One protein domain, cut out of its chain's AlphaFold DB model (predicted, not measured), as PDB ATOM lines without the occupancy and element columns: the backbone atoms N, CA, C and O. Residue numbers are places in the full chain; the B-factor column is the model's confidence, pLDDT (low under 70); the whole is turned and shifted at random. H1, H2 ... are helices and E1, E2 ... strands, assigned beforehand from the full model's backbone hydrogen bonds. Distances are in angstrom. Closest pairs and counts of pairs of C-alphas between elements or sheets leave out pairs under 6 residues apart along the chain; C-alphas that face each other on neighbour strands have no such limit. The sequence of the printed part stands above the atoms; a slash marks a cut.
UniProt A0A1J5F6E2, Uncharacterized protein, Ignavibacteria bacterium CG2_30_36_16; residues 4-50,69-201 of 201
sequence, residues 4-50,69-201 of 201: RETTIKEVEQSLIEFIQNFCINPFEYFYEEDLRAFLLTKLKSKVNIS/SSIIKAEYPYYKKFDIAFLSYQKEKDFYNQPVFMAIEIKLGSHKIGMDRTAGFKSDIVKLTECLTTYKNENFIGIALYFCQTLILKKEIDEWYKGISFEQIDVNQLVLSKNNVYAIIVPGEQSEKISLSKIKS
ATOM      1  N   ARG A   4      18.718 -46.731  -7.543       85.50
ATOM      2  CA  ARG A   4      19.531 -46.862  -6.312       85.50
ATOM      3  C   ARG A   4      20.738 -45.927  -6.301       85.50
ATOM      4  O   ARG A   4      21.061 -45.385  -5.260       85.50
ATOM      5  N   GLU A   5      21.400 -45.737  -7.437       88.94
ATOM      6  CA  GLU A   5      22.572 -44.852  -7.518       88.94
ATOM      7  C   GLU A   5      22.184 -43.384  -7.400       88.94
ATOM      8  O   GLU A   5      22.847 -42.636  -6.691       88.94
ATOM      9  N   THR A   6      21.067 -42.996  -8.013       89.31
ATOM     10  CA  THR A   6      20.464 -41.678  -7.808       89.31
ATOM     11  C   THR A   6      20.088 -41.478  -6.342       89.31
ATOM     12  O   THR A   6      20.488 -40.483  -5.755       89.31
ATOM     13  N   THR A   7      19.424 -42.456  -5.711       90.19
ATOM     14  CA  THR A   7      19.073 -42.396  -4.286       90.19
ATOM     15  C   THR A   7      20.307 -42.285  -3.395       90.19
ATOM     16  O   THR A   7      20.295 -41.498  -2.461       90.19
ATOM     17  N   ILE A   8      21.386 -43.025  -3.679       93.81
ATOM     18  CA  ILE A   8      22.642 -42.900  -2.925       93.81
ATOM     19  C   ILE A   8      23.169 -41.464  -3.018       93.81
ATOM     20  O   ILE A   8      23.446 -40.873  -1.980       93.81
ATOM     21  N   LYS A   9      23.205 -40.873  -4.218       93.56
ATOM     22  CA  LYS A   9      23.633 -39.478  -4.413       93.56
ATOM     23  C   LYS A   9      22.729 -38.463  -3.714       93.56
ATOM     24  O   LYS A   9      23.205 -37.487  -3.143       93.56
ATOM     25  N   GLU A  10      21.418 -38.681  -3.736       93.31
ATOM     26  CA  GLU A  10      20.456 -37.827  -3.031       93.31
ATOM     27  C   GLU A  10      20.631 -37.918  -1.510       93.31
ATOM     28  O   GLU A  10      20.511 -36.905  -0.817       93.31
ATOM     29  N   VAL A  11      20.947 -39.108  -0.987       95.44
ATOM     30  CA  VAL A  11      21.274 -39.310   0.429       95.44
ATOM     31  C   VAL A  11      22.591 -38.629   0.780       95.44
ATOM     32  O   VAL A  11      22.613 -37.885   1.754       95.44
ATOM     33  N   GLU A  12      23.650 -38.822  -0.012       96.19
ATOM     34  CA  GLU A  12      24.942 -38.136   0.155       96.19
ATOM     35  C   GLU A  12      24.737 -36.627   0.272       96.19
ATOM     36  O   GLU A  12      25.083 -36.029   1.288       96.19
ATOM     37  N   GLN A  13      24.064 -36.027  -0.710       95.50
ATOM     38  CA  GLN A  13      23.791 -34.594  -0.719       95.50
ATOM     39  C   GLN A  13      22.936 -34.155   0.480       95.50
ATOM     40  O   GLN A  13      23.153 -33.089   1.055       95.50
ATOM     41  N   SER A  14      21.952 -34.968   0.875       95.94
ATOM     42  CA  SER A  14      21.106 -34.667   2.034       95.94
ATOM     43  C   SER A  14      21.891 -34.700   3.343       95.94
ATOM     44  O   SER A  14      21.640 -33.857   4.203       95.94
ATOM     45  N   LEU A  15      22.830 -35.641   3.481       97.25
ATOM     46  CA  LEU A  15      23.719 -35.759   4.632       97.25
ATOM     47  C   LEU A  15      24.710 -34.604   4.693       97.25
ATOM     48  O   LEU A  15      24.841 -34.012   5.757       97.25
ATOM     49  N   ILE A  16      25.347 -34.250   3.573       96.50
ATOM     50  CA  ILE A  16      26.295 -33.129   3.496       96.50
ATOM     51  C   ILE A  16      25.635 -31.852   4.008       96.50
ATOM     52  O   ILE A  16      26.093 -31.250   4.976       96.50
ATOM     53  N   GLU A  17      24.489 -31.496   3.433       95.06
ATOM     54  CA  GLU A  17      23.778 -30.286   3.831       95.06
ATOM     55  C   GLU A  17      23.223 -30.370   5.263       95.06
ATOM     56  O   GLU A  17      23.083 -29.355   5.936       95.06
ATOM     57  N   PHE A  18      22.830 -31.560   5.733       95.75
ATOM     58  CA  PHE A  18      22.371 -31.742   7.114       95.75
ATOM     59  C   PHE A  18      23.508 -31.524   8.117       95.75
ATOM     60  O   PHE A  18      23.334 -30.796   9.092       95.75
ATOM     61  N   ILE A  19      24.676 -32.101   7.843       96.19
ATOM     62  CA  ILE A  19      25.887 -31.942   8.647       96.19
ATOM     63  C   ILE A  19      26.325 -30.476   8.657       96.19
ATOM     64  O   ILE A  19      26.563 -29.929   9.728       96.19
ATOM     65  N   GLN A  20      26.357 -29.813   7.499       94.19
ATOM     66  CA  GLN A  20      26.690 -28.388   7.408       94.19
ATOM     67  C   GLN A  20      25.726 -27.519   8.224       94.19
ATOM     68  O   GLN A  20      26.173 -26.663   8.985       94.19
ATOM     69  N   ASN A  21      24.414 -27.770   8.131       93.06
ATOM     70  CA  ASN A  21      23.421 -27.058   8.938       93.06
ATOM     71  C   ASN A  21      23.651 -27.263  10.440       93.06
ATOM     72  O   ASN A  21      23.583 -26.304  11.206       93.06
ATOM     73  N   PHE A  22      23.955 -28.495  10.857       94.75
ATOM     74  CA  PHE A  22      24.306 -28.773  12.245       94.75
ATOM     75  C   PHE A  22      25.561 -28.002  12.678       94.75
ATOM     76  O   PHE A  22      25.535 -27.364  13.723       94.75
ATOM     77  N   CYS A  23      26.631 -27.990  11.876       92.06
ATOM     78  CA  CYS A  23      27.869 -27.270  12.199       92.06
ATOM     79  C   CYS A  23      27.673 -25.746  12.326       92.06
ATOM     80  O   CYS A  23      28.400 -25.091  13.075       92.06
ATOM     81  N   ILE A  24      26.692 -25.165  11.623       91.88
ATOM     82  CA  ILE A  24      26.351 -23.737  11.739       91.88
ATOM     83  C   ILE A  24      25.735 -23.432  13.109       91.88
ATOM     84  O   ILE A  24      26.110 -22.438  13.736       91.88
ATOM     85  N   ASN A  25      24.800 -24.271  13.566       91.19
ATOM     86  CA  ASN A  25      24.099 -24.090  14.836       91.19
ATOM     87  C   ASN A  25      23.813 -25.432  15.550       91.19
ATOM     88  O   ASN A  25      22.676 -25.913  15.537       91.19
ATOM     89  N   PRO A  26      24.808 -26.027  16.239       90.94
ATOM     90  CA  PRO A  26      24.640 -27.328  16.900       90.94
ATOM     91  C   PRO A  26      23.578 -27.329  18.011       90.94
ATOM     92  O   PRO A  26      23.035 -28.375  18.369       90.94
ATOM     93  N   PHE A  27      23.283 -26.152  18.567       90.56
ATOM     94  CA  PHE A  27      22.335 -25.957  19.665       90.56
ATOM     95  C   PHE A  27      20.885 -25.786  19.197       90.56
ATOM     96  O   PHE A  27      19.993 -25.666  20.032       90.56
ATOM     97  N   GLU A  28      20.629 -25.796  17.884       90.81
ATOM     98  CA  GLU A  28      19.265 -25.876  17.346       90.81
ATOM     99  C   GLU A  28      18.592 -27.211  17.692       90.81
ATOM    100  O   GLU A  28      17.378 -27.270  17.873       90.81
ATOM    101  N   TYR A  29      19.387 -28.274  17.825       90.75
ATOM    102  CA  TYR A  29      18.921 -29.631  18.085       90.75
ATOM    103  C   TYR A  29      19.170 -29.986  19.549       90.75
ATOM    104  O   TYR A  29      20.314 -30.202  19.951       90.75
ATOM    105  N   PHE A  30      18.115 -30.055  20.360       88.94
ATOM    106  CA  PHE A  30      18.241 -30.382  21.786       88.94
ATOM    107  C   PHE A  30      18.228 -31.891  22.029       88.94
ATOM    108  O   PHE A  30      18.828 -32.366  22.998       88.94
ATOM    109  N   TYR A  31      17.563 -32.637  21.148       91.19
ATOM    110  CA  TYR A  31      17.350 -34.069  21.284       91.19
ATOM    111  C   TYR A  31      17.737 -34.835  20.018       91.19
ATOM    112  O   TYR A  31      17.755 -34.312  18.903       91.19
ATOM    113  N   GLU A  32      18.023 -36.124  20.191       93.12
ATOM    114  CA  GLU A  32      18.296 -37.037  19.076       93.12
ATOM    115  C   GLU A  32      17.081 -37.151  18.140       93.12
ATOM    116  O   GLU A  32      17.220 -37.291  16.926       93.12
ATOM    117  N   GLU A  33      15.875 -37.076  18.697       95.00
ATOM    118  CA  GLU A  33      14.606 -37.027  17.978       95.00
ATOM    119  C   GLU A  33      14.532 -35.844  17.001       95.00
ATOM    120  O   GLU A  33      14.022 -36.025  15.893       95.00
ATOM    121  N   ASP A  34      15.089 -34.678  17.354       95.00
ATOM    122  CA  ASP A  34      15.090 -33.490  16.487       95.00
ATOM    123  C   ASP A  34      15.927 -33.752  15.226       95.00
ATOM    124  O   ASP A  34      15.475 -33.530  14.099       95.00
ATOM    125  N   LEU A  35      17.128 -34.313  15.413       96.25
ATOM    126  CA  LEU A  35      18.031 -34.697  14.324       96.25
ATOM    127  C   LEU A  35      17.394 -35.756  13.413       96.25
ATOM    128  O   LEU A  35      17.433 -35.635  12.185       96.25
ATOM    129  N   ARG A  36      16.772 -36.781  14.011       96.94
ATOM    130  CA  ARG A  36      16.094 -37.865  13.281       96.94
ATOM    131  C   ARG A  36      14.919 -37.351  12.462       96.94
ATOM    132  O   ARG A  36      14.818 -37.672  11.275       96.94
ATOM    133  N   ALA A  37      14.057 -36.527  13.056       95.94
ATOM    134  CA  ALA A  37      12.902 -35.955  12.375       95.94
ATOM    135  C   ALA A  37      13.317 -35.029  11.220       95.94
ATOM    136  O   ALA A  37      12.744 -35.112  10.124       95.94
ATOM    137  N   PHE A  38      14.337 -34.194  11.438       95.50
ATOM    138  CA  PHE A  38      14.858 -33.283  10.421       95.50
ATOM    139  C   PHE A  38      15.417 -34.048   9.217       95.50
ATOM    140  O   PHE A  38      14.977 -33.831   8.080       95.50
ATOM    141  N   LEU A  39      16.335 -34.996   9.455       96.62
ATOM    142  CA  LEU A  39      16.953 -35.763   8.376       96.62
ATOM    143  C   LEU A  39      15.914 -36.602   7.621       96.62
ATOM    144  O   LEU A  39      15.909 -36.606   6.390       96.62
ATOM    145  N   LEU A  40      14.986 -37.257   8.328       95.81
ATOM    146  CA  LEU A  40      13.919 -38.043   7.703       95.81
ATOM    147  C   LEU A  40      13.045 -37.194   6.773       95.81
ATOM    148  O   LEU A  40      12.726 -37.626   5.663       95.81
ATOM    149  N   THR A  41      12.655 -35.998   7.217       92.88
ATOM    150  CA  THR A  41      11.827 -35.074   6.427       92.88
ATOM    151  C   THR A  41      12.569 -34.628   5.173       92.88
ATOM    152  O   THR A  41      12.026 -34.701   4.067       92.88
ATOM    153  N   LYS A  42      13.842 -34.255   5.325       92.44
ATOM    154  CA  LYS A  42      14.706 -33.848   4.217       92.44
ATOM    155  C   LYS A  42      14.872 -34.963   3.186       92.44
ATOM    156  O   LYS A  42      14.624 -34.740   2.001       92.44
ATOM    157  N   LEU A  43      15.186 -36.173   3.642       93.44
ATOM    158  CA  LEU A  43      15.334 -37.346   2.785       93.44
ATOM    159  C   LEU A  43      14.044 -37.668   2.028       93.44
ATOM    160  O   LEU A  43      14.095 -37.871   0.821       93.44
ATOM    161  N   LYS A  44      12.880 -37.643   2.689       89.56
ATOM    162  CA  LYS A  44      11.584 -37.876   2.027       89.56
ATOM    163  C   LYS A  44      11.215 -36.804   1.004       89.56
ATOM    164  O   LYS A  44      10.484 -37.110   0.069       89.56
ATOM    165  N   SER A  45      11.683 -35.569   1.186       87.44
ATOM    166  CA  SER A  45      11.435 -34.477   0.239       87.44
ATOM    167  C   SER A  45      12.323 -34.547  -1.008       87.44
ATOM    168  O   SER A  45      11.879 -34.172  -2.089       87.44
ATOM    169  N   LYS A  46      13.566 -35.029  -0.862       83.88
ATOM    170  CA  LYS A  46      14.560 -35.082  -1.944       83.88
ATOM    171  C   LYS A  46      14.561 -36.402  -2.697       83.88
ATOM    172  O   LYS A  46      14.641 -36.398  -3.919       83.88
ATOM    173  N   VAL A  47      14.475 -37.514  -1.973       79.00
ATOM    174  CA  VAL A  47      14.445 -38.846  -2.569       79.00
ATOM    175  C   VAL A  47      13.047 -39.055  -3.121       79.00
ATOM    176  O   VAL A  47      12.099 -39.341  -2.388       79.00
ATOM    177  N   ASN A  48      12.934 -38.798  -4.421       62.12
ATOM    178  CA  ASN A  48      11.684 -38.530  -5.107       62.12
ATOM    179  C   ASN A  48      10.597 -39.585  -4.813       62.12
ATOM    180  O   ASN A  48      10.833 -40.802  -4.813       62.12
ATOM    181  N   ILE A  49       9.374 -39.082  -4.636       48.91
ATOM    182  CA  ILE A  49       8.136 -39.831  -4.376       48.91
ATOM    183  C   ILE A  49       7.845 -40.844  -5.496       48.91
ATOM    184  O   ILE A  49       7.146 -41.813  -5.254       48.91
ATOM    185  N   SER A  50       8.468 -40.727  -6.677       43.72
ATOM    186  CA  SER A  50       8.381 -41.701  -7.781       43.72
ATOM    187  C   SER A  50       8.958 -43.092  -7.472       43.72
ATOM    188  O   SER A  50       8.922 -43.985  -8.318       43.72
ATOM    189  N   SER A  69       3.397 -46.160  -0.728       75.00
ATOM    190  CA  SER A  69       4.234 -45.908   0.436       75.00
ATOM    191  C   SER A  69       5.642 -45.537  -0.004       75.00
ATOM    192  O   SER A  69       6.184 -46.130  -0.934       75.00
ATOM    193  N   SER A  70       6.258 -44.613   0.735       82.94
ATOM    194  CA  SER A  70       7.678 -44.278   0.598       82.94
ATOM    195  C   SER A  70       8.572 -45.493   0.877       82.94
ATOM    196  O   SER A  70       8.278 -46.279   1.787       82.94
ATOM    197  N   ILE A  71       9.685 -45.597   0.144       87.00
ATOM    198  CA  ILE A  71      10.788 -46.529   0.428       87.00
ATOM    199  C   ILE A  71      11.565 -46.166   1.695       87.00
ATOM    200  O   ILE A  71      12.384 -46.959   2.143       87.00
ATOM    201  N   ILE A  72      11.352 -44.966   2.241       91.62
ATOM    202  CA  ILE A  72      12.055 -44.460   3.415       91.62
ATOM    203  C   ILE A  72      11.157 -44.638   4.630       91.62
ATOM    204  O   ILE A  72      10.049 -44.085   4.707       91.62
ATOM    205  N   LYS A  73      11.643 -45.410   5.596       92.12
ATOM    206  CA  LYS A  73      10.940 -45.727   6.836       92.12
ATOM    207  C   LYS A  73      11.766 -45.333   8.039       92.12
ATOM    208  O   LYS A  73      12.975 -45.480   8.020       92.12
ATOM    209  N   ALA A  74      11.088 -44.848   9.067       95.00
ATOM    210  CA  ALA A  74      11.673 -44.726  10.389       95.00
ATOM    211  C   ALA A  74      11.349 -45.980  11.196       95.00
ATOM    212  O   ALA A  74      10.319 -46.614  10.944       95.00
ATOM    213  N   GLU A  75      12.216 -46.321  12.145       94.88
ATOM    214  CA  GLU A  75      12.049 -47.458  13.053       94.88
ATOM    215  C   GLU A  75      11.731 -48.786  12.345       94.88
ATOM    216  O   GLU A  75      10.843 -49.547  12.743       94.88
ATOM    217  N   TYR A  76      12.450 -49.065  11.261       93.69
ATOM    218  CA  TYR A  76      12.226 -50.243  10.430       93.69
ATOM    219  C   TYR A  76      13.511 -51.070  10.302       93.69
ATOM    220  O   TYR A  76      14.576 -50.469  10.215       93.69
ATOM    221  N   PRO A  77      13.433 -52.411  10.203       89.88
ATOM    222  CA  PRO A  77      12.244 -53.244  10.404       89.88
ATOM    223  C   PRO A  77      11.871 -53.371  11.883       89.88
ATOM    224  O   PRO A  77      12.688 -53.125  12.764       89.88
ATOM    225  N   TYR A  78      10.646 -53.827  12.164       83.81
ATOM    226  CA  TYR A  78      10.118 -53.961  13.530       83.81
ATOM    227  C   TYR A  78      11.050 -54.725  14.492       83.81
ATOM    228  O   TYR A  78      11.174 -54.350  15.655       83.81
ATOM    229  N   TYR A  79      11.727 -55.771  14.007       83.25
ATOM    230  CA  TYR A  79      12.585 -56.646  14.817       83.25
ATOM    231  C   TYR A  79      14.024 -56.136  15.008       83.25
ATOM    232  O   TYR A  79      14.737 -56.632  15.876       83.25
ATOM    233  N   LYS A  80      14.477 -55.184  14.188       88.12
ATOM    234  CA  LYS A  80      15.827 -54.603  14.257       88.12
ATOM    235  C   LYS A  80      15.766 -53.185  13.708       88.12
ATOM    236  O   LYS A  80      16.175 -52.927  12.582       88.12
ATOM    237  N   LYS A  81      15.155 -52.304  14.496       93.69
ATOM    238  CA  LYS A  81      14.788 -50.951  14.082       93.69
ATOM    239  C   LYS A  81      16.029 -50.113  13.795       93.69
ATOM    240  O   LYS A  81      16.870 -49.954  14.681       93.69
ATOM    241  N   PHE A  82      16.091 -49.569  12.584       97.00
ATOM    242  CA  PHE A  82      16.981 -48.464  12.254       97.00
ATOM    243  C   PHE A  82      16.248 -47.136  12.392       97.00
ATOM    244  O   PHE A  82      15.046 -47.080  12.104       97.00
ATOM    245  N   ASP A  83      16.952 -46.072  12.779       97.81
ATOM    246  CA  ASP A  83      16.356 -44.731  12.842       97.81
ATOM    247  C   ASP A  83      15.767 -44.331  11.487       97.81
ATOM    248  O   ASP A  83      14.634 -43.850  11.419       97.81
ATOM    249  N   ILE A  84      16.505 -44.592  10.400       97.88
ATOM    250  CA  ILE A  84      16.027 -44.430   9.026       97.88
ATOM    251  C   ILE A  84      16.491 -45.620   8.179       97.88
ATOM    252  O   ILE A  84      17.675 -45.931   8.112       97.88
ATOM    253  N   ALA A  85      15.565 -46.264   7.480       95.69
ATOM    254  CA  ALA A  85      15.814 -47.388   6.590       95.69
ATOM    255  C   ALA A  85      15.293 -47.102   5.179       95.69
ATOM    256  O   ALA A  85      14.205 -46.549   5.000       95.69
ATOM    257  N   PHE A  86      16.050 -47.549   4.181       93.62
ATOM    258  CA  PHE A  86      15.698 -47.500   2.769       93.62
ATOM    259  C   PHE A  86      15.449 -48.910   2.253       93.62
ATOM    260  O   PHE A  86      16.327 -49.780   2.289       93.62
ATOM    261  N   LEU A  87      14.235 -49.131   1.766       90.56
ATOM    262  CA  LEU A  87      13.757 -50.450   1.390       90.56
ATOM    263  C   LEU A  87      14.096 -50.797  -0.061       90.56
ATOM    264  O   LEU A  87      13.902 -50.002  -0.982       90.56
ATOM    265  N   SER A  88      14.529 -52.034  -0.271       86.62
ATOM    266  CA  SER A  88      14.569 -52.675  -1.582       86.62
ATOM    267  C   SER A  88      13.211 -53.289  -1.872       86.62
ATOM    268  O   SER A  88      12.820 -54.220  -1.182       86.62
ATOM    269  N   TYR A  89      12.501 -52.842  -2.908       78.69
ATOM    270  CA  TYR A  89      11.260 -53.522  -3.280       78.69
ATOM    271  C   TYR A  89      11.532 -54.950  -3.766       78.69
ATOM    272  O   TYR A  89      12.212 -55.156  -4.775       78.69
ATOM    273  N   GLN A  90      10.942 -55.921  -3.075       78.56
ATOM    274  CA  GLN A  90      10.823 -57.305  -3.513       78.56
ATOM    275  C   GLN A  90       9.341 -57.692  -3.526       78.56
ATOM    276  O   GLN A  90       8.685 -57.718  -2.484       78.56
ATOM    277  N   LYS A  91       8.822 -58.015  -4.719       72.75
ATOM    278  CA  LYS A  91       7.398 -58.322  -4.960       72.75
ATOM    279  C   LYS A  91       6.865 -59.469  -4.095       72.75
ATOM    280  O   LYS A  91       5.685 -59.497  -3.774       72.75
ATOM    281  N   GLU A  92       7.727 -60.417  -3.743       72.69
ATOM    282  CA  GLU A  92       7.359 -61.632  -3.006       72.69
ATOM    283  C   GLU A  92       7.333 -61.444  -1.484       72.69
ATOM    284  O   GLU A  92       6.898 -62.342  -0.765       72.69
ATOM    285  N   LYS A  93       7.795 -60.296  -0.971       71.81
ATOM    286  CA  LYS A  93       7.836 -60.027   0.469       71.81
ATOM    287  C   LYS A  93       6.683 -59.136   0.913       71.81
ATOM    288  O   LYS A  93       6.259 -58.234   0.196       71.81
ATOM    289  N   ASP A  94       6.215 -59.362   2.135       74.94
ATOM    290  CA  ASP A  94       5.295 -58.443   2.804       74.94
ATOM    291  C   ASP A  94       5.987 -57.100   3.094       74.94
ATOM    292  O   ASP A  94       7.210 -57.030   3.248       74.94
ATOM    293  N   PHE A  95       5.201 -56.032   3.180       73.44
ATOM    294  CA  PHE A  95       5.627 -54.672   3.487       73.44
ATOM    295  C   PHE A  95       6.517 -54.586   4.729       73.44
ATOM    296  O   PHE A  95       7.525 -53.885   4.726       73.44
ATOM    297  N   TYR A  96       6.158 -55.326   5.780       78.75
ATOM    298  CA  TYR A  96       6.872 -55.324   7.055       78.75
ATOM    299  C   TYR A  96       8.202 -56.098   7.019       78.75
ATOM    300  O   TYR A  96       8.959 -56.048   7.987       78.75
ATOM    301  N   ASN A  97       8.484 -56.804   5.916       81.69
ATOM    302  CA  ASN A  97       9.636 -57.695   5.746       81.69
ATOM    303  C   ASN A  97      10.454 -57.404   4.477       81.69
ATOM    304  O   ASN A  97      11.281 -58.221   4.056       81.69
ATOM    305  N   GLN A  98      10.240 -56.248   3.856       86.50
ATOM    306  CA  GLN A  98      11.076 -55.756   2.770       86.50
ATOM    307  C   GLN A  98      12.543 -55.647   3.220       86.50
ATOM    308  O   GLN A  98      12.804 -55.169   4.332       86.50
ATOM    309  N   PRO A  99      13.509 -56.083   2.393       90.44
ATOM    310  CA  PRO A  99      14.922 -55.921   2.692       90.44
ATOM    311  C   PRO A  99      15.316 -54.448   2.733       90.44
ATOM    312  O   PRO A  99      14.713 -53.603   2.073       90.44
ATOM    313  N   VAL A 100      16.392 -54.170   3.457       92.88
ATOM    314  CA  VAL A 100      16.977 -52.837   3.575       92.88
ATOM    315  C   VAL A 100      18.258 -52.800   2.743       92.88
ATOM    316  O   VAL A 100      19.124 -53.652   2.933       92.88
ATOM    317  N   PHE A 101      18.396 -51.839   1.824       94.06
ATOM    318  CA  PHE A 101      19.666 -51.613   1.108       94.06
ATOM    319  C   PHE A 101      20.486 -50.470   1.703       94.06
ATOM    320  O   PHE A 101      21.670 -50.350   1.403       94.06
ATOM    321  N   MET A 102      19.883 -49.622   2.532       96.31
ATOM    322  CA  MET A 102      20.608 -48.594   3.264       96.31
ATOM    323  C   MET A 102      19.936 -48.321   4.604       96.31
ATOM    324  O   MET A 102      18.710 -48.266   4.674       96.31
ATOM    325  N   ALA A 103      20.730 -48.144   5.654       97.62
ATOM    326  CA  ALA A 103      20.250 -47.778   6.980       97.62
ATOM    327  C   ALA A 103      21.102 -46.656   7.576       97.62
ATOM    328  O   ALA A 103      22.320 -46.633   7.386       97.62
ATOM    329  N   ILE A 104      20.448 -45.751   8.298       98.62
ATOM    330  CA  ILE A 104      21.062 -44.633   9.005       98.62
ATOM    331  C   ILE A 104      20.699 -44.745  10.485       98.62
ATOM    332  O   ILE A 104      19.532 -44.943  10.824       98.62
ATOM    333  N   GLU A 105      21.706 -44.592  11.335       98.50
ATOM    334  CA  GLU A 105      21.611 -44.458  12.787       98.50
ATOM    335  C   GLU A 105      22.125 -43.087  13.193       98.50
ATOM    336  O   GLU A 105      23.129 -42.614  12.651       98.50
ATOM    337  N   ILE A 106      21.447 -42.453  14.140       98.06
ATOM    338  CA  ILE A 106      21.765 -41.105  14.585       98.06
ATOM    339  C   ILE A 106      21.885 -41.110  16.099       98.06
ATOM    340  O   ILE A 106      21.008 -41.567  16.826       98.06
ATOM    341  N   LYS A 107      22.989 -40.550  16.578       95.81
ATOM    342  CA  LYS A 107      23.247 -40.347  17.995       95.81
ATOM    343  C   LYS A 107      23.624 -38.898  18.237       95.81
ATOM    344  O   LYS A 107      24.413 -38.325  17.486       95.81
ATOM    345  N   LEU A 108      23.088 -38.335  19.312       93.31
ATOM    346  CA  LEU A 108      23.524 -37.054  19.859       93.31
ATOM    347  C   LEU A 108      24.389 -37.319  21.095       93.31
ATOM    348  O   LEU A 108      23.971 -38.008  22.029       93.31
ATOM    349  N   GLY A 109      25.614 -36.805  21.089       87.12
ATOM    350  CA  GLY A 109      26.572 -36.958  22.172       87.12
ATOM    351  C   GLY A 109      26.024 -36.406  23.486       87.12
ATOM    352  O   GLY A 109      25.599 -35.258  23.573       87.12
ATOM    353  N   SER A 110      26.041 -37.238  24.527       70.38
ATOM    354  CA  SER A 110      25.554 -36.849  25.850       70.38
ATOM    355  C   SER A 110      26.636 -36.129  26.652       70.38
ATOM    356  O   SER A 110      27.744 -36.638  26.830       70.38
ATOM    357  N   HIS A 111      26.286 -34.980  27.233       62.62
ATOM    358  CA  HIS A 111      27.117 -34.292  28.227       62.62
ATOM    359  C   HIS A 111      26.977 -34.877  29.642       62.62
ATOM    360  O   HIS A 111      27.620 -34.396  30.578       62.62
ATOM    361  N   LYS A 112      26.145 -35.910  29.831       60.09
ATOM    362  CA  LYS A 112      25.829 -36.438  31.159       60.09
ATOM    363  C   LYS A 112      27.057 -37.092  31.798       60.09
ATOM    364  O   LYS A 112      27.643 -38.031  31.260       60.09
ATOM    365  N   ILE A 113      27.434 -36.589  32.970       55.62
ATOM    366  CA  ILE A 113      28.548 -37.104  33.771       55.62
ATOM    367  C   ILE A 113      28.243 -38.555  34.184       55.62
ATOM    368  O   ILE A 113      27.157 -38.841  34.683       55.62
ATOM    369  N   GLY A 114      29.204 -39.463  33.981       58.44
ATOM    370  CA  GLY A 114      29.133 -40.853  34.453       58.44
ATOM    371  C   GLY A 114      28.501 -41.876  33.499       58.44
ATOM    372  O   GLY A 114      28.421 -43.045  33.863       58.44
ATOM    373  N   MET A 115      28.080 -41.486  32.291       63.00
ATOM    374  CA  MET A 115      27.695 -42.434  31.232       63.00
ATOM    375  C   MET A 115      28.776 -42.486  30.147       63.00
ATOM    376  O   MET A 115      29.387 -41.462  29.836       63.00
ATOM    377  N   ASP A 116      29.001 -43.662  29.550       71.50
ATOM    378  CA  ASP A 116      29.820 -43.760  28.338       71.50
ATOM    379  C   ASP A 116      29.111 -42.990  27.218       71.50
ATOM    380  O   ASP A 116      28.087 -43.423  26.684       71.50
ATOM    381  N   ARG A 117      29.680 -41.830  26.875       76.62
ATOM    382  CA  ARG A 117      29.159 -40.887  25.875       76.62
ATOM    383  C   ARG A 117      28.976 -41.526  24.498       76.62
ATOM    384  O   ARG A 117      28.213 -41.006  23.685       76.62
ATOM    385  N   THR A 118      29.669 -42.633  24.242       84.75
ATOM    386  CA  THR A 118      29.801 -43.264  22.926       84.75
ATOM    387  C   THR A 118      29.170 -44.648  22.840       84.75
ATOM    388  O   THR A 118      29.115 -45.211  21.746       84.75
ATOM    389  N   ALA A 119      28.666 -45.203  23.950       85.25
ATOM    390  CA  ALA A 119      28.160 -46.577  23.994       85.25
ATOM    391  C   ALA A 119      27.031 -46.829  22.984       85.25
ATOM    392  O   ALA A 119      27.064 -47.828  22.267       85.25
ATOM    393  N   GLY A 120      26.074 -45.897  22.874       90.31
ATOM    394  CA  GLY A 120      24.995 -45.985  21.885       90.31
ATOM    395  C   GLY A 120      25.536 -46.037  20.456       90.31
ATOM    396  O   GLY A 120      25.229 -46.959  19.711       90.31
ATOM    397  N   PHE A 121      26.451 -45.128  20.120       94.06
ATOM    398  CA  PHE A 121      27.057 -45.074  18.791       94.06
ATOM    399  C   PHE A 121      27.885 -46.320  18.450       94.06
ATOM    400  O   PHE A 121      27.799 -46.838  17.339       94.06
ATOM    401  N   LYS A 122      28.645 -46.862  19.411       93.75
ATOM    402  CA  LYS A 122      29.353 -48.143  19.239       93.75
ATOM    403  C   LYS A 122      28.376 -49.281  18.947       93.75
ATOM    404  O   LYS A 122      28.627 -50.077  18.043       93.75
ATOM    405  N   SER A 123      27.261 -49.337  19.678       94.31
ATOM    406  CA  SER A 123      26.210 -50.331  19.446       94.31
ATOM    407  C   SER A 123      25.618 -50.213  18.042       94.31
ATOM    408  O   SER A 123      25.362 -51.234  17.406       94.31
ATOM    409  N   ASP A 124      25.435 -48.998  17.532       96.38
ATOM    410  CA  ASP A 124      24.895 -48.774  16.190       96.38
ATOM    411  C   ASP A 124      25.866 -49.189  15.087       96.38
ATOM    412  O   ASP A 124      25.459 -49.842  14.125       96.38
ATOM    413  N   ILE A 125      27.164 -48.911  15.253       95.81
ATOM    414  CA  ILE A 125      28.201 -49.404  14.336       95.81
ATOM    415  C   ILE A 125      28.170 -50.937  14.268       95.81
ATOM    416  O   ILE A 125      28.175 -51.506  13.172       95.81
ATOM    417  N   VAL A 126      28.104 -51.616  15.419       95.06
ATOM    418  CA  VAL A 126      28.014 -53.086  15.481       95.06
ATOM    419  C   VAL A 126      26.740 -53.572  14.789       95.06
ATOM    420  O   VAL A 126      26.814 -54.410  13.889       95.06
ATOM    421  N   LYS A 127      25.587 -52.981  15.126       95.62
ATOM    422  CA  LYS A 127      24.273 -53.298  14.548       95.62
ATOM    423  C   LYS A 127      24.282 -53.215  13.018       95.62
ATOM    424  O   LYS A 127      23.788 -54.131  12.356       95.62
ATOM    425  N   LEU A 128      24.854 -52.147  12.459       96.50
ATOM    426  CA  LEU A 128      24.982 -51.938  11.013       96.50
ATOM    427  C   LEU A 128      25.978 -52.916  10.373       96.50
ATOM    428  O   LEU A 128      25.723 -53.420   9.279       96.50
ATOM    429  N   THR A 129      27.082 -53.224  11.057       95.06
ATOM    430  CA  THR A 129      28.106 -54.164  10.567       95.06
ATOM    431  C   THR A 129      27.562 -55.589  10.469       95.06
ATOM    432  O   THR A 129      27.776 -56.266   9.464       95.06
ATOM    433  N   GLU A 130      26.779 -56.037  11.451       93.69
ATOM    434  CA  GLU A 130      26.068 -57.321  11.379       93.69
ATOM    435  C   GLU A 130      25.146 -57.380  10.150       93.69
ATOM    436  O   GLU A 130      25.101 -58.380   9.428       93.69
ATOM    437  N   CYS A 131      24.443 -56.281   9.870       92.31
ATOM    438  CA  CYS A 131      23.519 -56.181   8.744       92.31
ATOM    439  C   CYS A 131      24.211 -56.148   7.383       92.31
ATOM    440  O   CYS A 131      23.620 -56.592   6.399       92.31
ATOM    441  N   LEU A 132      25.467 -55.710   7.321       91.00
ATOM    442  CA  LEU A 132      26.263 -55.767   6.102       91.00
ATOM    443  C   LEU A 132      26.462 -57.212   5.618       91.00
ATOM    444  O   LEU A 132      26.445 -57.467   4.416       91.00
ATOM    445  N   THR A 133      26.546 -58.172   6.545       87.75
ATOM    446  CA  THR A 133      26.557 -59.604   6.206       87.75
ATOM    447  C   THR A 133      25.166 -60.087   5.790       87.75
ATOM    448  O   THR A 133      25.022 -60.737   4.755       87.75
ATOM    449  N   THR A 134      24.127 -59.739   6.558       88.56
ATOM    450  CA  THR A 134      22.739 -60.168   6.301       88.56
ATOM    451  C   THR A 134      22.204 -59.688   4.948       88.56
ATOM    452  O   THR A 134      21.527 -60.438   4.248       88.56
ATOM    453  N   TYR A 135      22.516 -58.449   4.566       88.00
ATOM    454  CA  TYR A 135      22.008 -57.790   3.362       88.00
ATOM    455  C   TYR A 135      23.082 -57.623   2.280       88.00
ATOM    456  O   TYR A 135      22.946 -56.777   1.396       88.00
ATOM    457  N   LYS A 136      24.141 -58.444   2.297       83.12
ATOM    458  CA  LYS A 136      25.253 -58.361   1.334       83.12
ATOM    459  C   LYS A 136      24.785 -58.359  -0.128       83.12
ATOM    460  O   LYS A 136      25.264 -57.575  -0.941       83.12
ATOM    461  N   ASN A 137      23.787 -59.181  -0.456       85.69
ATOM    462  CA  ASN A 137      23.234 -59.268  -1.815       85.69
ATOM    463  C   ASN A 137      22.402 -58.037  -2.219       85.69
ATOM    464  O   ASN A 137      22.141 -57.826  -3.401       85.69
ATOM    465  N   GLU A 138      22.010 -57.199  -1.258       87.06
ATOM    466  CA  GLU A 138      21.278 -55.955  -1.506       87.06
ATOM    467  C   GLU A 138      22.195 -54.754  -1.737       87.06
ATOM    468  O   GLU A 138      21.692 -53.654  -1.976       87.06
ATOM    469  N   ASN A 139      23.518 -54.958  -1.745       91.12
ATOM    470  CA  ASN A 139      24.507 -53.888  -1.834       91.12
ATOM    471  C   ASN A 139      24.400 -52.896  -0.662       91.12
ATOM    472  O   ASN A 139      24.421 -51.682  -0.872       91.12
ATOM    473  N   PHE A 140      24.249 -53.429   0.555       95.19
ATOM    474  CA  PHE A 140      23.907 -52.675   1.761       95.19
ATOM    475  C   PHE A 140      24.885 -51.534   2.079       95.19
ATOM    476  O   PHE A 140      26.100 -51.696   1.970       95.19
ATOM    477  N   ILE A 141      24.354 -50.392   2.513       97.50
ATOM    478  CA  ILE A 141      25.121 -49.247   3.018       97.50
ATOM    479  C   ILE A 141      24.636 -48.925   4.434       97.50
ATOM    480  O   ILE A 141      23.478 -48.563   4.626       97.50
ATOM    481  N   GLY A 142      25.513 -49.044   5.427       98.06
ATOM    482  CA  GLY A 142      25.217 -48.611   6.795       98.06
ATOM    483  C   GLY A 142      25.862 -47.264   7.089       98.06
ATOM    484  O   GLY A 142      27.012 -47.048   6.717       98.06
ATOM    485  N   ILE A 143      25.146 -46.358   7.744       98.69
ATOM    486  CA  ILE A 143      25.653 -45.031   8.108       98.69
ATOM    487  C   ILE A 143      25.321 -44.789   9.578       98.69
ATOM    488  O   ILE A 143      24.158 -44.686   9.939       98.69
ATOM    489  N   ALA A 144      26.331 -44.698  10.431       98.31
ATOM    490  CA  ALA A 144      26.181 -44.240  11.802       98.31
ATOM    491  C   ALA A 144      26.666 -42.790  11.883       98.31
ATOM    492  O   ALA A 144      27.815 -42.505  11.537       98.31
ATOM    493  N   LEU A 145      25.820 -41.890  12.379       98.19
ATOM    494  CA  LEU A 145      26.142 -40.487  12.632       98.19
ATOM    495  C   LEU A 145      26.213 -40.224  14.142       98.19
ATOM    496  O   LEU A 145      25.277 -40.541  14.875       98.19
ATOM    497  N   TYR A 146      27.301 -39.611  14.599       96.19
ATOM    498  CA  TYR A 146      27.473 -39.136  15.971       96.19
ATOM    499  C   TYR A 146      27.647 -37.622  15.967       96.19
ATOM    500  O   TYR A 146      28.712 -37.109  15.626       96.19
ATOM    501  N   PHE A 147      26.593 -36.909  16.339       94.75
ATOM    502  CA  PHE A 147      26.586 -35.456  16.439       94.75
ATOM    503  C   PHE A 147      27.032 -35.020  17.821       94.75
ATOM    504  O   PHE A 147      26.566 -35.557  18.823       94.75
ATOM    505  N   CYS A 148      27.912 -34.030  17.891       92.00
ATOM    506  CA  CYS A 148      28.367 -33.463  19.152       92.00
ATOM    507  C   CYS A 148      28.179 -31.963  19.135       92.00
ATOM    508  O   CYS A 148      28.572 -31.307  18.185       92.00
ATOM    509  N   GLN A 149      27.604 -31.406  20.196       90.19
ATOM    510  CA  GLN A 149      27.383 -29.959  20.289       90.19
ATOM    511  C   GLN A 149      28.643 -29.198  20.711       90.19
ATOM    512  O   GLN A 149      28.675 -27.973  20.694       90.19
ATOM    513  N   THR A 150      29.692 -29.927  21.088       85.00
ATOM    514  CA  THR A 150      30.994 -29.379  21.448       85.00
ATOM    515  C   THR A 150      32.060 -29.825  20.465       85.00
ATOM    516  O   THR A 150      31.914 -30.820  19.751       85.00
ATOM    517  N   LEU A 151      33.174 -29.101  20.488       84.31
ATOM    518  CA  LEU A 151      34.399 -29.501  19.820       84.31
ATOM    519  C   LEU A 151      34.899 -30.837  20.388       84.31
ATOM    520  O   LEU A 151      34.807 -31.075  21.596       84.31
ATOM    521  N   ILE A 152      35.417 -31.698  19.513       84.12
ATOM    522  CA  ILE A 152      36.062 -32.959  19.888       84.12
ATOM    523  C   ILE A 152      37.438 -32.990  19.250       84.12
ATOM    524  O   ILE A 152      37.583 -32.846  18.035       84.12
ATOM    525  N   LEU A 153      38.459 -33.209  20.068       85.75
ATOM    526  CA  LEU A 153      39.819 -33.354  19.581       85.75
ATOM    527  C   LEU A 153      40.034 -34.768  19.039       85.75
ATOM    528  O   LEU A 153      39.556 -35.747  19.606       85.75
ATOM    529  N   LYS A 154      40.856 -34.898  17.992       85.75
ATOM    530  CA  LYS A 154      41.203 -36.202  17.403       85.75
ATOM    531  C   LYS A 154      41.652 -37.237  18.446       85.75
ATOM    532  O   LYS A 154      41.213 -38.376  18.402       85.75
ATOM    533  N   LYS A 155      42.457 -36.815  19.428       88.44
ATOM    534  CA  LYS A 155      42.913 -37.681  20.527       88.44
ATOM    535  C   LYS A 155      41.759 -38.308  21.325       88.44
ATOM    536  O   LYS A 155      41.895 -39.428  21.793       88.44
ATOM    537  N   GLU A 156      40.649 -37.586  21.486       88.44
ATOM    538  CA  GLU A 156      39.473 -38.070  22.215       88.44
ATOM    539  C   GLU A 156      38.730 -39.114  21.381       88.44
ATOM    540  O   GLU A 156      38.336 -40.146  21.909       88.44
ATOM    541  N   ILE A 157      38.616 -38.901  20.065       89.12
ATOM    542  CA  ILE A 157      38.060 -39.892  19.130       89.12
ATOM    543  C   ILE A 157      38.889 -41.180  19.168       89.12
ATOM    544  O   ILE A 157      38.331 -42.268  19.324       89.12
ATOM    545  N   ASP A 158      40.214 -41.056  19.076       88.50
ATOM    546  CA  ASP A 158      41.138 -42.194  19.103       88.50
ATOM    547  C   ASP A 158      41.037 -42.981  20.427       88.50
ATOM    548  O   ASP A 158      41.126 -44.212  20.438       88.50
ATOM    549  N   GLU A 159      40.813 -42.284  21.546       88.81
ATOM    550  CA  GLU A 159      40.598 -42.893  22.860       88.81
ATOM    551  C   GLU A 159      39.237 -43.597  22.948       88.81
ATOM    552  O   GLU A 159      39.157 -44.756  23.370       88.81
ATOM    553  N   TRP A 160      38.160 -42.931  22.523       88.50
ATOM    554  CA  TRP A 160      36.804 -43.469  22.613       88.50
ATOM    555  C   TRP A 160      36.601 -44.685  21.714       88.50
ATOM    556  O   TRP A 160      35.911 -45.626  22.117       88.50
ATOM    557  N   TYR A 161      37.214 -44.696  20.530       86.50
ATOM    558  CA  TYR A 161      37.029 -45.727  19.509       86.50
ATOM    559  C   TYR A 161      38.309 -46.509  19.225       86.50
ATOM    560  O   TYR A 161      38.635 -46.807  18.076       86.50
ATOM    561  N   LYS A 162      39.026 -46.884  20.288       86.81
ATOM    562  CA  LYS A 162      40.251 -47.682  20.193       86.81
ATOM    563  C   LYS A 162      40.065 -48.901  19.277       86.81
ATOM    564  O   LYS A 162      39.234 -49.768  19.539       86.81
ATOM    565  N   GLY A 163      40.880 -48.974  18.224       85.44
ATOM    566  CA  GLY A 163      40.837 -50.044  17.219       85.44
ATOM    567  C   GLY A 163      40.040 -49.710  15.953       85.44
ATOM    568  O   GLY A 163      40.109 -50.471  14.992       85.44
ATOM    569  N   ILE A 164      39.346 -48.569  15.913       89.75
ATOM    570  CA  ILE A 164      38.707 -48.028  14.709       89.75
ATOM    571  C   ILE A 164      39.509 -46.808  14.256       89.75
ATOM    572  O   ILE A 164      39.698 -45.860  15.012       89.75
ATOM    573  N   SER A 165      39.992 -46.833  13.014       91.94
ATOM    574  CA  SER A 165      40.736 -45.710  12.438       91.94
ATOM    575  C   SER A 165      39.771 -44.687  11.852       91.94
ATOM    576  O   SER A 165      38.991 -45.031  10.959       91.94
ATOM    577  N   PHE A 166      39.852 -43.444  12.326       94.88
ATOM    578  CA  PHE A 166      39.116 -42.310  11.774       94.88
ATOM    579  C   PHE A 166      40.057 -41.380  11.002       94.88
ATOM    580  O   PHE A 166      41.101 -40.949  11.502       94.88
ATOM    581  N   GLU A 167      39.668 -41.049   9.777       94.44
ATOM    582  CA  GLU A 167      40.291 -40.007   8.968       94.44
ATOM    583  C   GLU A 167      39.459 -38.728   9.022       94.44
ATOM    584  O   GLU A 167      38.234 -38.772   9.091       94.44
ATOM    585  N   GLN A 168      40.125 -37.577   9.006       94.56
ATOM    586  CA  GLN A 168      39.434 -36.298   8.927       94.56
ATOM    587  C   GLN A 168      39.295 -35.918   7.456       94.56
ATOM    588  O   GLN A 168      40.308 -35.788   6.765       94.56
ATOM    589  N   ILE A 169      38.063 -35.728   6.995       95.75
ATOM    590  CA  ILE A 169      37.763 -35.332   5.617       95.75
ATOM    591  C   ILE A 169      36.920 -34.062   5.598       95.75
ATOM    592  O   ILE A 169      36.276 -33.719   6.592       95.75
ATOM    593  N   ASP A 170      36.920 -33.381   4.458       96.06
ATOM    594  CA  ASP A 170      35.919 -32.360   4.166       96.06
ATOM    595  C   ASP A 170      34.556 -33.039   3.959       96.06
ATOM    596  O   ASP A 170      34.464 -34.064   3.282       96.06
ATOM    597  N   VAL A 171      33.492 -32.491   4.542       95.88
ATOM    598  CA  VAL A 171      32.134 -33.030   4.432       95.88
ATOM    599  C   VAL A 171      31.687 -33.112   2.973       95.88
ATOM    600  O   VAL A 171      31.047 -34.089   2.595       95.88
ATOM    601  N   ASN A 172      32.101 -32.171   2.119       96.38
ATOM    602  CA  ASN A 172      31.780 -32.169   0.692       96.38
ATOM    603  C   ASN A 172      32.472 -33.314  -0.076       96.38
ATOM    604  O   ASN A 172      32.142 -33.570  -1.233       96.38
ATOM    605  N   GLN A 173      33.427 -34.009   0.551       96.38
ATOM    606  CA  GLN A 173      34.093 -35.200   0.015       96.38
ATOM    607  C   GLN A 173      33.445 -36.509   0.498       96.38
ATOM    608  O   GLN A 173      33.974 -37.589   0.221       96.38
ATOM    609  N   LEU A 174      32.318 -36.449   1.220       96.75
ATOM    610  CA  LEU A 174      31.585 -37.638   1.647       96.75
ATOM    611  C   LEU A 174      31.089 -38.428   0.428       96.75
ATOM    612  O   LEU A 174      30.222 -37.974  -0.313       96.75
ATOM    613  N   VAL A 175      31.613 -39.647   0.266       96.38
ATOM    614  CA  VAL A 175      31.201 -40.579  -0.791       96.38
ATOM    615  C   VAL A 175      30.824 -41.935  -0.192       96.38
ATOM    616  O   VAL A 175      31.634 -42.639   0.431       96.38
ATOM    617  N   LEU A 176      29.580 -42.330  -0.433       96.38
ATOM    618  CA  LEU A 176      28.978 -43.583  -0.021       96.38
ATOM    619  C   LEU A 176      29.107 -44.628  -1.132       96.38
ATOM    620  O   LEU A 176      28.745 -44.439  -2.289       96.38
ATOM    621  N   SER A 177      29.599 -45.803  -0.760       94.88
ATOM    622  CA  SER A 177      29.742 -46.938  -1.655       94.88
ATOM    623  C   SER A 177      29.082 -48.169  -1.062       94.88
ATOM    624  O   SER A 177      29.221 -48.464   0.124       94.88
ATOM    625  N   LYS A 178      28.412 -48.916  -1.939       94.88
ATOM    626  CA  LYS A 178      27.776 -50.213  -1.679       94.88
ATOM    627  C   LYS A 178      28.685 -51.142  -0.865       94.88
ATOM    628  O   LYS A 178      29.891 -51.168  -1.099       94.88
ATOM    629  N   ASN A 179      28.099 -51.930   0.033       95.06
ATOM    630  CA  ASN A 179      28.785 -52.896   0.903       95.06
ATOM    631  C   ASN A 179      29.823 -52.259   1.837       95.06
ATOM    632  O   ASN A 179      30.922 -52.785   2.003       95.06
ATOM    633  N   ASN A 180      29.485 -51.120   2.446       96.12
ATOM    634  CA  ASN A 180      30.305 -50.500   3.491       96.12
ATOM    635  C   ASN A 180      29.432 -50.005   4.648       96.12
ATOM    636  O   ASN A 180      28.274 -49.632   4.442       96.12
ATOM    637  N   VAL A 181      30.016 -49.969   5.846       97.50
ATOM    638  CA  VAL A 181      29.495 -49.195   6.976       97.50
ATOM    639  C   VAL A 181      30.367 -47.962   7.166       97.50
ATOM    640  O   VAL A 181      31.595 -48.046   7.168       97.50
ATOM    641  N   TYR A 182      29.723 -46.817   7.327       98.25
ATOM    642  CA  TYR A 182      30.349 -45.530   7.566       98.25
ATOM    643  C   TYR A 182      30.044 -45.090   8.989       98.25
ATOM    644  O   TYR A 182      28.880 -44.925   9.338       98.25
ATOM    645  N   ALA A 183      31.077 -44.900   9.803       97.81
ATOM    646  CA  ALA A 183      30.959 -44.238  11.095       97.81
ATOM    647  C   ALA A 183      31.422 -42.791  10.931       97.81
ATOM    648  O   ALA A 183      32.568 -42.551  10.547       97.81
ATOM    649  N   ILE A 184      30.532 -41.840  11.188       97.44
ATOM    650  CA  ILE A 184      30.768 -40.415  10.966       97.44
ATOM    651  C   ILE A 184      30.582 -39.676  12.282       97.44
ATOM    652  O   ILE A 184      29.511 -39.735  12.881       97.44
ATOM    653  N   ILE A 185      31.612 -38.960  12.716       95.44
ATOM    654  CA  ILE A 185      31.556 -38.070  13.874       95.44
ATOM    655  C   ILE A 185      31.528 -36.634  13.363       95.44
ATOM    656  O   ILE A 185      32.414 -36.209  12.614       95.44
ATOM    657  N   VAL A 186      30.498 -35.909  13.789       94.88
ATOM    658  CA  VAL A 186      30.207 -34.533  13.400       94.88
ATOM    659  C   VAL A 186      30.447 -33.631  14.613       94.88
ATOM    660  O   VAL A 186      29.656 -33.665  15.563       94.88
ATOM    661  N   PRO A 187      31.549 -32.864  14.633       90.31
ATOM    662  CA  PRO A 187      31.860 -31.975  15.743       90.31
ATOM    663  C   PRO A 187      30.997 -30.706  15.703       90.31
ATOM    664  O   PRO A 187      30.597 -30.239  14.641       90.31
ATOM    665  N   GLY A 188      30.744 -30.120  16.873       84.38
ATOM    666  CA  GLY A 188      29.930 -28.909  17.035       84.38
ATOM    667  C   GLY A 188      30.740 -27.634  16.840       84.38
ATOM    668  O   GLY A 188      30.670 -26.720  17.658       84.38
ATOM    669  N   GLU A 189      31.578 -27.603  15.813       81.00
ATOM    670  CA  GLU A 189      32.366 -26.437  15.430       81.00
ATOM    671  C   GLU A 189      31.931 -25.973  14.039       81.00
ATOM    672  O   GLU A 189      31.465 -26.775  13.232       81.00
ATOM    673  N   GLN A 190      32.116 -24.687  13.735       75.69
ATOM    674  CA  GLN A 190      31.937 -24.157  12.379       75.69
ATOM    675  C   GLN A 190      33.093 -24.618  11.477       75.69
ATOM    676  O   GLN A 190      33.892 -23.817  10.991       75.69
ATOM    677  N   SER A 191      33.224 -25.929  11.302       75.38
ATOM    678  CA  SER A 191      34.144 -26.548  10.366       75.38
ATOM    679  C   SER A 191      33.362 -27.435   9.408       75.38
ATOM    680  O   SER A 191      32.412 -28.126   9.772       75.38
ATOM    681  N   GLU A 192      33.788 -27.427   8.151       84.56
ATOM    682  CA  GLU A 192      33.298 -28.365   7.143       84.56
ATOM    683  C   GLU A 192      34.005 -29.722   7.264       84.56
ATOM    684  O   GLU A 192      34.098 -30.459   6.291       84.56
ATOM    685  N   LYS A 193      34.560 -30.059   8.436       92.19
ATOM    686  CA  LYS A 193      35.351 -31.275   8.627       92.19
ATOM    687  C   LYS A 193      34.628 -32.270   9.519       92.19
ATOM    688  O   LYS A 193      34.173 -31.944  10.609       92.19
ATOM    689  N   ILE A 194      34.615 -33.519   9.077       93.94
ATOM    690  CA  ILE A 194      34.071 -34.659   9.820       93.94
ATOM    691  C   ILE A 194      35.164 -35.694  10.054       93.94
ATOM    692  O   ILE A 194      36.132 -35.769   9.292       93.94
ATOM    693  N   SER A 195      35.006 -36.509  11.096       95.31
ATOM    694  CA  SER A 195      35.826 -37.714  11.253       95.31
ATOM    695  C   SER A 195      35.065 -38.912  10.703       95.31
ATOM    696  O   SER A 195      33.972 -39.226  11.170       95.31
ATOM    697  N   LEU A 196      35.640 -39.572   9.706       96.25
ATOM    698  CA  LEU A 196      35.046 -40.676   8.969       96.25
ATOM    699  C   LEU A 196      35.834 -41.961   9.225       96.25
ATOM    700  O   LEU A 196      37.057 -41.980   9.125       96.25
ATOM    701  N   SER A 197      35.135 -43.058   9.490       96.69
ATOM    702  CA  SER A 197      35.692 -44.401   9.383       96.69
ATOM    703  C   SER A 197      34.867 -45.229   8.410       96.69
ATOM    704  O   SER A 197      33.635 -45.249   8.475       96.69
ATOM    705  N   LYS A 198      35.558 -45.924   7.506       96.31
ATOM    706  CA  LYS A 198      34.956 -46.820   6.521       96.31
ATOM    707  C   LYS A 198      35.259 -48.267   6.891       96.31
ATOM    708  O   LYS A 198      36.389 -48.731   6.740       96.31
ATOM    709  N   ILE A 199      34.234 -48.984   7.330       93.12
ATOM    710  CA  ILE A 199      34.306 -50.384   7.747       93.12
ATOM    711  C   ILE A 199      33.843 -51.262   6.581       93.12
ATOM    712  O   ILE A 199      32.741 -51.098   6.049       93.12
ATOM    713  N   LYS A 200      34.713 -52.187   6.174       85.06
ATOM    714  CA  LYS A 200      34.482 -53.155   5.094       85.06
ATOM    715  C   LYS A 200      34.247 -54.544   5.696       85.06
ATOM    716  O   LYS A 200      34.855 -54.851   6.719       85.06
ATOM    717  N   SER A 201      33.419 -55.373   5.051       62.66
ATOM    718  CA  SER A 201      33.486 -56.839   5.240       62.66
ATOM    719  C   SER A 201      34.556 -57.454   4.365       62.66
ATOM    720  O   SER A 201      34.571 -57.068   3.171       62.66
TER     721      SER A 201
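This is residues 4 to 50 and 69 to 201 of the 201 residues of an uncharacterized protein of Ignavibacteria bacterium CG2_30_36_16 (UniProt A0A1J5F6E2). A strongly twisted sheet of seven strands forms the core, covered on one face by the helical hairpin H1 and H2 and on the other by H3, in three layers; the short H4 only grazes it. The printed part has 180 residues, with four named helices and seven named strands in the order H1 H2 E1 E2 E3 H3 E4 H4 E5 E6 E7, of mixed class, helices and strands. The mixed sheet runs E1 E2 E3 E4 E6 E7 E5. The whole is compact, with a radius of gyration of the C-alphas of 15.7 A, and only just elongated, spanning 48 by 32 by 30 A.

H1, residues 4 to 24, begins with C-alpha 4 at (19.531, -46.862, -6.312) and is 30.1 A long. H2 is residues 32 to 46, 21.4 A. E1 is residues 72 to 76, E2 82 to 87, and E3 100 to 108, 23.6 A. H3 is residues 119 to 134, 23.0 A; E4 is 141 to 147, 19.3 A. H4 is residues 154 to 160, E5 167 to 170, E6 180 to 186, and E7 193 to 200, 22.2 A, ending with C-alpha 200 at (34.482, -53.155, 5.094).

H1 is on the sheet at a height of 8.0 A, over E6 and along the strands. H1, with residues 10 to 18 alone, touches H2, closest at the C-alphas of Ser 14 and Leu 43, 6.4 A; they run opposite ways at a steep tilt of 45 degrees. H2, on the same face, lies over E2 and only just over E1, with 3 C-alphas on it. E1, E2 and E3 form a meander, each strand the antiparallel neighbour of the one before: N 73 and O 85 are 2.9 A apart, N 86 and O 102 2.8 A. H3, on the opposite face, lies over E4; the C-alphas of Leu 128 and Gly 142, their closest, are 5.4 A apart. E3, H3, E4 is a strand-helix-strand unit, two parallel neighbours joined through a helix, with a right-handed crossover; N 105 and O 143 are 2.8 A apart. E4, H4, E5 is a split unit, with E6 and E7 between its strands, also right-handed. E4 and E6 are parallel, with N 144 and O 182 at 2.8 A. E6 and E7, a hairpin, have N 183 and O 197 at 2.9 A; E7 and E5, antiparallel, N 169 and O 194 at 3.0 A. H4, with residues 154 to 157, only grazes the sheet. Every O i to N i+4 pair is within hydrogen-bond range in H1, H2 and H4; in H3, 11 of 12.

The C-alphas farthest apart, of Glu 92 and Ile 113, are 49.0 A apart. Residues 51 to 68 are not printed; C-alphas 50 and 69 are 10.1 A apart across the cut. The link from E2 to E3 is long. Mean pLDDT of the printed part is 89.2; residues 48 to 50, 111 to 115 and 201 are under 70.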